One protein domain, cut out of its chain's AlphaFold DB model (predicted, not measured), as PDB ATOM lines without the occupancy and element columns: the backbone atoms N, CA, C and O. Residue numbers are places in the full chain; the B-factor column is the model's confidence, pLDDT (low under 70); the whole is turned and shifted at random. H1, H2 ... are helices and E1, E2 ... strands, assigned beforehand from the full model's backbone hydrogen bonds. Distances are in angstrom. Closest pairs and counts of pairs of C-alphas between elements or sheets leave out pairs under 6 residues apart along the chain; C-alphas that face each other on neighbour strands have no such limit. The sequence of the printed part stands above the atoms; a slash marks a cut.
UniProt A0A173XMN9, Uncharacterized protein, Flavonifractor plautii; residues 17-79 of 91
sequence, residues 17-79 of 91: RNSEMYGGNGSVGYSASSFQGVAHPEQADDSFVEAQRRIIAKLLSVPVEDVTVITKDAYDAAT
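This is residues 17 to 79 of the 91 residues of an uncharacterized protein of Flavonifractor plautii (UniProt A0A173XMN9). The long strand E1 and the helix H1 form two long sides of an open loop whose far end, residues 34 to 48, sticks out from the rest. At the other end of H1 the chain turns back as the short strand E2, which crosses past E1 to the helix H2, on the other side of E1 from H1. The printed part has 63 residues with two named helices and two named strands, in the order E1, H1, E2, H2; its class is mixed, helices and strands, and no two named strands pair. It is only just loose, close to compact, with a radius of gyration of the C-alphas of 12.8 A, and its outline, 38 by 25 by 17 A, is only just elongated.

Start at Arg 17 and go on to E1, residues 28 to 36, which pairs with no named strand. Next look at H1, residues 46 to 59: E1 and H1 are apart. After it find E2, residues 67 to 70, which also pairs with no named strand. H1 and E2 have 6 pairs of C-alphas within 8 A, and their closest C-alphas, those of Ala 57 and Val 67, are 6.1 A apart. E1 and E2 are near each other, with 10 pairs of C-alphas within 10 A but no pair within 8 A. Last comes H2, residues 72 to 79; E2 and H2 meet only through their link. E1 and H2 have 3 pairs of C-alphas within 8 A, and their closest C-alphas, those of Tyr 30 and Tyr 75, are 7.1 A apart. H1 and H2 are apart. In both H1 and H2 every O i to N i+4 pair is within hydrogen-bond range.

Find C-alpha 28 at (171.508, 194.780, 150.450), where E1 begins; from there it runs 26.8 A to C-alpha 36. H1 begins at C-alpha 46, at (185.167, 175.613, 150.509), and runs 19.8 A to C-alpha 59. E2 runs 9.5 A from C-alpha 67 to C-alpha 70. H2 runs 10.4 A from C-alpha 72 to C-alpha 79, which you will find at (163.312, 187.150, 149.821).

The two C-alphas farthest apart are those of Gly 26 and Ala 39, at 38.9 A. Residues 34 to 48 stand free, of which 34 to 36 belong to E1 and 46 to 48 to H1; without them the body spans 26 by 24 by 15 A. The link from E2 to H2 is tight, and those from E1 to H1 and from H1 to E2 are short. The printed part has no cut, its mean pLDDT is 96.2, and no printed residue is under 70.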
ATOM      1  N   ARG A  17     176.156 193.304 149.330       98.25
ATOM      2  CA  ARG A  17     176.065 194.675 149.839       98.25
ATOM      3  C   ARG A  17     176.655 195.668 148.849       98.25
ATOM      4  O   ARG A  17     177.510 195.318 148.041       98.25
ATOM      5  N   ASN A  18     176.194 196.914 148.926       97.38
ATOM      6  CA  ASN A  18     176.773 198.063 148.217       97.38
ATOM      7  C   ASN A  18     176.851 197.926 146.683       97.38
ATOM      8  O   ASN A  18     177.637 198.621 146.041       97.38
ATOM      9  N   SER A  19     176.050 197.049 146.073       96.75
ATOM     10  CA  SER A  19     176.028 196.893 144.618       96.75
ATOM     11  C   SER A  19     175.030 197.854 143.987       96.75
ATOM     12  O   SER A  19     173.866 197.903 144.384       96.75
ATOM     13  N   GLU A  20     175.448 198.546 142.929       96.50
ATOM     14  CA  GLU A  20     174.566 199.382 142.100       96.50
ATOM     15  C   GLU A  20     173.366 198.602 141.538       96.50
ATOM     16  O   GLU A  20     172.296 199.172 141.346       96.50
ATOM     17  N   MET A  21     173.500 197.282 141.342       95.38
ATOM     18  CA  MET A  21     172.395 196.418 140.902       95.38
ATOM     19  C   MET A  21     171.228 196.389 141.902       95.38
ATOM     20  O   MET A  21     170.086 196.204 141.491       95.38
ATOM     21  N   TYR A  22     171.507 196.578 143.194       95.38
ATOM     22  CA  TYR A  22     170.531 196.456 144.280       95.38
ATOM     23  C   TYR A  22     170.222 197.788 144.978       95.38
ATOM     24  O   TYR A  22     169.561 197.801 146.011       95.38
ATOM     25  N   GLY A  23     170.656 198.915 144.404       95.62
ATOM     26  CA  GLY A  23     170.398 200.257 144.942       95.62
ATOM     27  C   GLY A  23     171.644 201.019 145.399       95.62
ATOM     28  O   GLY A  23     171.511 202.122 145.927       95.62
ATOM     29  N   GLY A  24     172.843 200.472 145.184       94.94
ATOM     30  CA  GLY A  24     174.113 201.158 145.428       94.94
ATOM     31  C   GLY A  24     174.545 201.129 146.893       94.94
ATOM     32  O   GLY A  24     174.221 200.205 147.642       94.94
ATOM     33  N   ASN A  25     175.327 202.123 147.309       96.12
ATOM     34  CA  ASN A  25     175.915 202.182 148.650       96.12
ATOM     35  C   ASN A  25     174.855 202.111 149.771       96.12
ATOM     36  O   ASN A  25     173.922 202.910 149.801       96.12
ATOM     37  N   GLY A  26     175.035 201.186 150.718       95.50
ATOM     38  CA  GLY A  26     174.104 200.940 151.825       95.50
ATOM     39  C   GLY A  26     172.941 199.998 151.498       95.50
ATOM     40  O   GLY A  26     172.180 199.657 152.402       95.50
ATOM     41  N   SER A  27     172.805 199.555 150.244       97.44
ATOM     42  CA  SER A  27     171.820 198.538 149.870       97.44
ATOM     43  C   SER A  27     172.294 197.121 150.197       97.44
ATOM     44  O   SER A  27     173.497 196.841 150.275       97.44
ATOM     45  N   VAL A  28     171.319 196.227 150.356       97.94
ATOM     46  CA  VAL A  28     171.508 194.780 150.450       97.94
ATOM     47  C   VAL A  28     170.610 194.136 149.403       97.94
ATOM     48  O   VAL A  28     169.427 194.461 149.317       97.94
ATOM     49  N   GLY A  29     171.170 193.232 148.614       97.25
ATOM     50  CA  GLY A  29     170.435 192.413 147.667       97.25
ATOM     51  C   GLY A  29     170.816 190.950 147.778       97.25
ATOM     52  O   GLY A  29     171.815 190.591 148.401       97.25
ATOM     53  N   TYR A  30     170.013 190.106 147.144       97.62
ATOM     54  CA  TYR A  30     170.154 188.661 147.234       97.62
ATOM     55  C   TYR A  30     170.209 188.046 145.838       97.62
ATOM     56  O   TYR A  30     169.497 188.462 144.922       97.62
ATOM     57  N   SER A  31     171.073 187.049 145.662       96.31
ATOM     58  CA  SER A  31     171.233 186.325 144.398       96.31
ATOM     59  C   SER A  31     171.438 184.836 144.632       96.31
ATOM     60  O   SER A  31     171.913 184.429 145.691       96.31
ATOM     61  N   ALA A  32     171.123 184.021 143.628       96.88
ATOM     62  CA  ALA A  32     171.372 182.588 143.638       96.88
ATOM     63  C   ALA A  32     172.074 182.155 142.344       96.88
ATOM     64  O   ALA A  32     171.693 182.561 141.247       96.88
ATOM     65  N   SER A  33     173.093 181.301 142.461       96.62
ATOM     66  CA  SER A  33     173.776 180.674 141.320       96.62
ATOM     67  C   SER A  33     173.528 179.176 141.326       96.62
ATOM     68  O   SER A  33     173.874 178.507 142.298       96.62
ATOM     69  N   SER A  34     172.959 178.648 140.240       96.44
ATOM     70  CA  SER A  34     172.654 177.220 140.097       96.44
ATOM     71  C   SER A  34     173.525 176.551 139.036       96.44
ATOM     72  O   SER A  34     173.604 177.011 137.899       96.44
ATOM     73  N   PHE A  35     174.126 175.424 139.404       95.06
ATOM     74  CA  PHE A  35     174.975 174.584 138.564       95.06
ATOM     75  C   PHE A  35     174.260 173.261 138.325       95.06
ATOM     76  O   PHE A  35     173.996 172.517 139.267       95.06
ATOM     77  N   GLN A  36     173.925 172.977 137.071       94.81
ATOM     78  CA  GLN A  36     173.146 171.803 136.685       94.81
ATOM     79  C   GLN A  36     174.041 170.700 136.119       94.81
ATOM     80  O   GLN A  36     175.053 170.984 135.478       94.81
ATOM     81  N   GLY A  37     173.649 169.437 136.315       91.94
ATOM     82  CA  GLY A  37     174.375 168.290 135.764       91.94
ATOM     83  C   GLY A  37     175.746 168.074 136.408       91.94
ATOM     84  O   GLY A  37     176.697 167.687 135.730       91.94
ATOM     85  N   VAL A  38     175.868 168.346 137.710       92.81
ATOM     86  CA  VAL A  38     177.147 168.248 138.426       92.81
ATOM     87  C   VAL A  38     177.575 166.783 138.536       92.81
ATOM     88  O   VAL A  38     176.958 165.997 139.247       92.81
ATOM     89  N   ALA A  39     178.650 166.415 137.836       90.06
ATOM     90  CA  ALA A  39     179.169 165.045 137.814       90.06
ATOM     91  C   ALA A  39     179.924 164.647 139.099       90.06
ATOM     92  O   ALA A  39     179.977 163.462 139.432       90.06
ATOM     93  N   HIS A  40     180.495 165.640 139.788       91.38
ATOM     94  CA  HIS A  40     181.343 165.491 140.974       91.38
ATOM     95  C   HIS A  40     180.876 166.421 142.104       91.38
ATOM     96  O   HIS A  40     181.558 167.402 142.413       91.38
ATOM     97  N   PRO A  41     179.688 166.191 142.694       91.62
ATOM     98  CA  PRO A  41     179.163 167.060 143.746       91.62
ATOM     99  C   PRO A  41     180.057 167.113 144.992       91.62
ATOM    100  O   PRO A  41     180.044 168.107 145.708       91.62
ATOM    101  N   GLU A  42     180.886 166.094 145.216       91.62
ATOM    102  CA  GLU A  42     181.898 166.062 146.273       91.62
ATOM    103  C   GLU A  42     182.971 167.158 146.150       91.62
ATOM    104  O   GLU A  42     183.668 167.426 147.123       91.62
ATOM    105  N   GLN A  43     183.113 167.787 144.977       92.38
ATOM    106  CA  GLN A  43     184.055 168.889 144.734       92.38
ATOM    107  C   GLN A  43     183.464 170.272 145.040       92.38
ATOM    108  O   GLN A  43     184.154 171.276 144.876       92.38
ATOM    109  N   ALA A  44     182.204 170.354 145.475       93.81
ATOM    110  CA  ALA A  44     181.614 171.594 145.971       93.81
ATOM    111  C   ALA A  44     182.070 171.876 147.415       93.81
ATOM    112  O   ALA A  44     181.269 171.905 148.346       93.81
ATOM    113  N   ASP A  45     183.381 172.030 147.583       95.81
ATOM    114  CA  ASP A  45     184.050 172.324 148.847       95.81
ATOM    115  C   ASP A  45     184.220 173.841 149.079       95.81
ATOM    116  O   ASP A  45     183.772 174.677 148.288       95.81
ATOM    117  N   ASP A  46     184.907 174.211 150.161       96.75
ATOM    118  CA  ASP A  46     185.167 175.613 150.509       96.75
ATOM    119  C   ASP A  46     185.915 176.375 149.401       96.75
ATOM    120  O   ASP A  46     185.692 177.570 149.204       96.75
ATOM    121  N   SER A  47     186.778 175.696 148.634       96.81
ATOM    122  CA  SER A  47     187.517 176.327 147.534       96.81
ATOM    123  C   SER A  47     186.595 176.643 146.360       96.81
ATOM    124  O   SER A  47     186.715 177.712 145.753       96.81
ATOM    125  N   PHE A  48     185.654 175.747 146.051       95.75
ATOM    126  CA  PHE A  48     184.603 176.009 145.071       95.75
ATOM    127  C   PHE A  48     183.732 177.197 145.496       95.75
ATOM    128  O   PHE A  48     183.515 178.111 144.696       95.75
ATOM    129  N   VAL A  49     183.283 177.222 146.753       97.06
ATOM    130  CA  VAL A  49     182.440 178.299 147.298       97.06
ATOM    131  C   VAL A  49     183.160 179.651 147.245       97.06
ATOM    132  O   VAL A  49     182.607 180.626 146.732       97.06
ATOM    133  N   GLU A  50     184.421 179.713 147.679       97.69
ATOM    134  CA  GLU A  50     185.234 180.935 147.623       97.69
ATOM    135  C   GLU A  50     185.512 181.397 146.183       97.69
ATOM    136  O   GLU A  50     185.531 182.599 145.900       97.69
ATOM    137  N   ALA A  51     185.674 180.468 145.235       97.38
ATOM    138  CA  ALA A  51     185.793 180.818 143.824       97.38
ATOM    139  C   ALA A  51     184.505 181.471 143.292       97.38
ATOM    140  O   ALA A  51     184.583 182.520 142.648       97.38
ATOM    141  N   GLN A  52     183.329 180.908 143.599       97.50
ATOM    142  CA  GLN A  52     182.047 181.493 143.184       97.50
ATOM    143  C   GLN A  52     181.815 182.863 143.822       97.50
ATOM    144  O   GLN A  52     181.431 183.805 143.130       97.50
ATOM    145  N   ARG A  53     182.146 183.020 145.106       97.88
ATOM    146  CA  ARG A  53     182.082 184.307 145.808       97.88
ATOM    147  C   ARG A  53     182.895 185.395 145.096       97.88
ATOM    148  O   ARG A  53     182.390 186.491 144.862       97.88
ATOM    149  N   ARG A  54     184.132 185.092 144.684       98.19
ATOM    150  CA  ARG A  54     184.989 186.033 143.930       98.19
ATOM    151  C   ARG A  54     184.444 186.347 142.539       98.19
ATOM    152  O   ARG A  54     184.592 187.477 142.073       98.19
ATOM    153  N   ILE A  55     183.835 185.366 141.871       97.94
ATOM    154  CA  ILE A  55     183.188 185.567 140.568       97.94
ATOM    155  C   ILE A  55     182.015 186.540 140.708       97.94
ATOM    156  O   ILE A  55     181.949 187.494 139.937       97.94
ATOM    157  N   ILE A  56     181.144 186.350 141.707       97.69
ATOM    158  CA  ILE A  56     180.010 187.246 141.977       97.69
ATOM    159  C   ILE A  56     180.489 188.656 142.325       97.69
ATOM    160  O   ILE A  56     180.006 189.618 141.730       97.69
ATOM    161  N   ALA A  57     181.489 188.785 143.200       98.06
ATOM    162  CA  ALA A  57     182.070 190.082 143.552       98.06
ATOM    163  C   ALA A  57     182.567 190.833 142.308       98.06
ATOM    164  O   ALA A  57     182.221 191.991 142.076       98.06
ATOM    165  N   LYS A  58     183.304 190.134 141.433       97.94
ATOM    166  CA  LYS A  58     183.784 190.696 140.168       97.94
ATOM    167  C   LYS A  58     182.643 191.052 139.212       97.94
ATOM    168  O   LYS A  58     182.704 192.101 138.580       97.94
ATOM    169  N   LEU A  59     181.633 190.189 139.083       96.88
ATOM    170  CA  LEU A  59     180.490 190.401 138.190       96.88
ATOM    171  C   LEU A  59     179.695 191.648 138.587       96.88
ATOM    172  O   LEU A  59     179.300 192.428 137.725       96.88
ATOM    173  N   LEU A  60     179.499 191.843 139.890       96.81
ATOM    174  CA  LEU A  60     178.730 192.950 140.452       96.81
ATOM    175  C   LEU A  60     179.581 194.185 140.759       96.81
ATOM    176  O   LEU A  60     179.050 195.179 141.245       96.81
ATOM    177  N   SER A  61     180.879 194.135 140.439       97.00
ATOM    178  CA  SER A  61     181.848 195.209 140.683       97.00
ATOM    179  C   SER A  61     181.869 195.692 142.140       97.00
ATOM    180  O   SER A  61     182.011 196.885 142.397       97.00
ATOM    181  N   VAL A  62     181.751 194.757 143.086       97.75
ATOM    182  CA  VAL A  62     181.835 195.008 144.532       97.75
ATOM    183  C   VAL A  62     183.063 194.316 145.137       97.75
ATOM    184  O   VAL A  62     183.585 193.357 144.554       97.75
ATOM    185  N   PRO A  63     183.555 194.772 146.301       97.75
ATOM    186  CA  PRO A  63     184.573 194.050 147.055       97.75
ATOM    187  C   PRO A  63     184.107 192.643 147.465       97.75
ATOM    188  O   PRO A  63     182.916 192.368 147.595       97.75
ATOM    189  N   VAL A  64     185.048 191.721 147.689       98.00
ATOM    190  CA  VAL A  64     184.714 190.326 148.048       98.00
ATOM    191  C   VAL A  64     184.090 190.249 149.445       98.00
ATOM    192  O   VAL A  64     183.241 189.401 149.711       98.00
ATOM    193  N   GLU A  65     184.493 191.146 150.338       98.06
ATOM    194  CA  GLU A  65     183.929 191.342 151.671       98.06
ATOM    195  C   GLU A  65     182.445 191.738 151.654       98.06
ATOM    196  O   GLU A  65     181.736 191.413 152.604       98.06
ATOM    197  N   ASP A  66     181.964 192.334 150.560       98.31
ATOM    198  CA  ASP A  66     180.558 192.705 150.374       98.31
ATOM    199  C   ASP A  66     179.710 191.568 149.786       98.31
ATOM    200  O   ASP A  66     178.502 191.720 149.617       98.31
ATOM    201  N   VAL A  67     180.311 190.408 149.505       98.44
ATOM    202  CA  VAL A  67     179.601 189.200 149.074       98.44
ATOM    203  C   VAL A  67     179.712 188.147 150.164       98.44
ATOM    204  O   VAL A  67     180.810 187.698 150.491       98.44
ATOM    205  N   THR A  68     178.576 187.705 150.690       98.31
ATOM    206  CA  THR A  68     178.494 186.642 151.697       98.31
ATOM    207  C   THR A  68     177.697 185.475 151.139       98.31
ATOM    208  O   THR A  68     176.595 185.665 150.636       98.31
ATOM    209  N   VAL A  69     178.244 184.262 151.222       97.88
ATOM    210  CA  VAL A  69     177.484 183.043 150.910       97.88
ATOM    211  C   VAL A  69     176.626 182.705 152.121       97.88
ATOM    212  O   VAL A  69     177.143 182.616 153.234       97.88
ATOM    213  N   ILE A  70     175.326 182.546 151.907       98.12
ATOM    214  CA  ILE A  70     174.335 182.317 152.961       98.12
ATOM    215  C   ILE A  70     173.633 180.974 152.765       98.12
ATOM    216  O   ILE A  70     173.700 180.354 151.699       98.12
ATOM    217  N   THR A  71     172.968 180.498 153.815       97.62
ATOM    218  CA  THR A  71     172.123 179.305 153.724       97.62
ATOM    219  C   THR A  71     170.885 179.592 152.876       97.62
ATOM    220  O   THR A  71     170.472 180.742 152.732       97.62
ATOM    221  N   LYS A  72     170.266 178.531 152.342       96.50
ATOM    222  CA  LYS A  72     168.970 178.639 151.658       96.50
ATOM    223  C   LYS A  72     167.916 179.265 152.581       96.50
ATOM    224  O   LYS A  72     167.285 180.227 152.186       96.50
ATOM    225  N   ASP A  73     167.818 178.805 153.826       97.00
ATOM    226  CA  ASP A  73     166.831 179.330 154.781       97.00
ATOM    227  C   ASP A  73     167.000 180.837 155.049       97.00
ATOM    228  O   ASP A  73     166.015 181.558 155.165       97.00
ATOM    229  N   ALA A  74     168.243 181.334 155.125       97.06
ATOM    230  CA  ALA A  74     168.503 182.766 155.290       97.06
ATOM    231  C   ALA A  74     168.129 183.571 154.036       97.06
ATOM    232  O   ALA A  74     167.685 184.708 154.149       97.06
ATOM    233  N   TYR A  75     168.312 182.979 152.854       97.31
ATOM    234  CA  TYR A  75     167.893 183.573 151.590       97.31
ATOM    235  C   TYR A  75     166.367 183.641 151.487       97.31
ATOM    236  O   TYR A  75     165.831 184.712 151.214       97.31
ATOM    237  N   ASP A  76     165.674 182.533 151.748       95.81
ATOM    238  CA  ASP A  76     164.213 182.459 151.697       95.81
ATOM    239  C   ASP A  76     163.599 183.461 152.681       95.81
ATOM    240  O   ASP A  76     162.830 184.322 152.277       95.81
ATOM    241  N   ALA A  77     164.054 183.477 153.940       95.19
ATOM    242  CA  ALA A  77     163.566 184.422 154.946       95.19
ATOM    243  C   ALA A  77     163.769 185.903 154.571       95.19
ATOM    244  O   ALA A  77     163.075 186.773 155.092       95.19
ATOM    245  N   ALA A  78     164.744 186.204 153.708       93.62
ATOM    246  CA  ALA A  78     165.035 187.560 153.260       93.62
ATOM    247  C   ALA A  78     164.363 187.936 151.928       93.62
ATOM    248  O   ALA A  78     164.370 189.114 151.566       93.62
ATOM    249  N   THR A  79     163.836 186.959 151.185       92.06
ATOM    250  CA  THR A  79     163.312 187.150 149.821       92.06
ATOM    251  C   THR A  79     161.863 186.713 149.640       92.06
ATOM    252  O   THR A  79     161.231 187.163 148.687       92.06
TER     253      THR A  79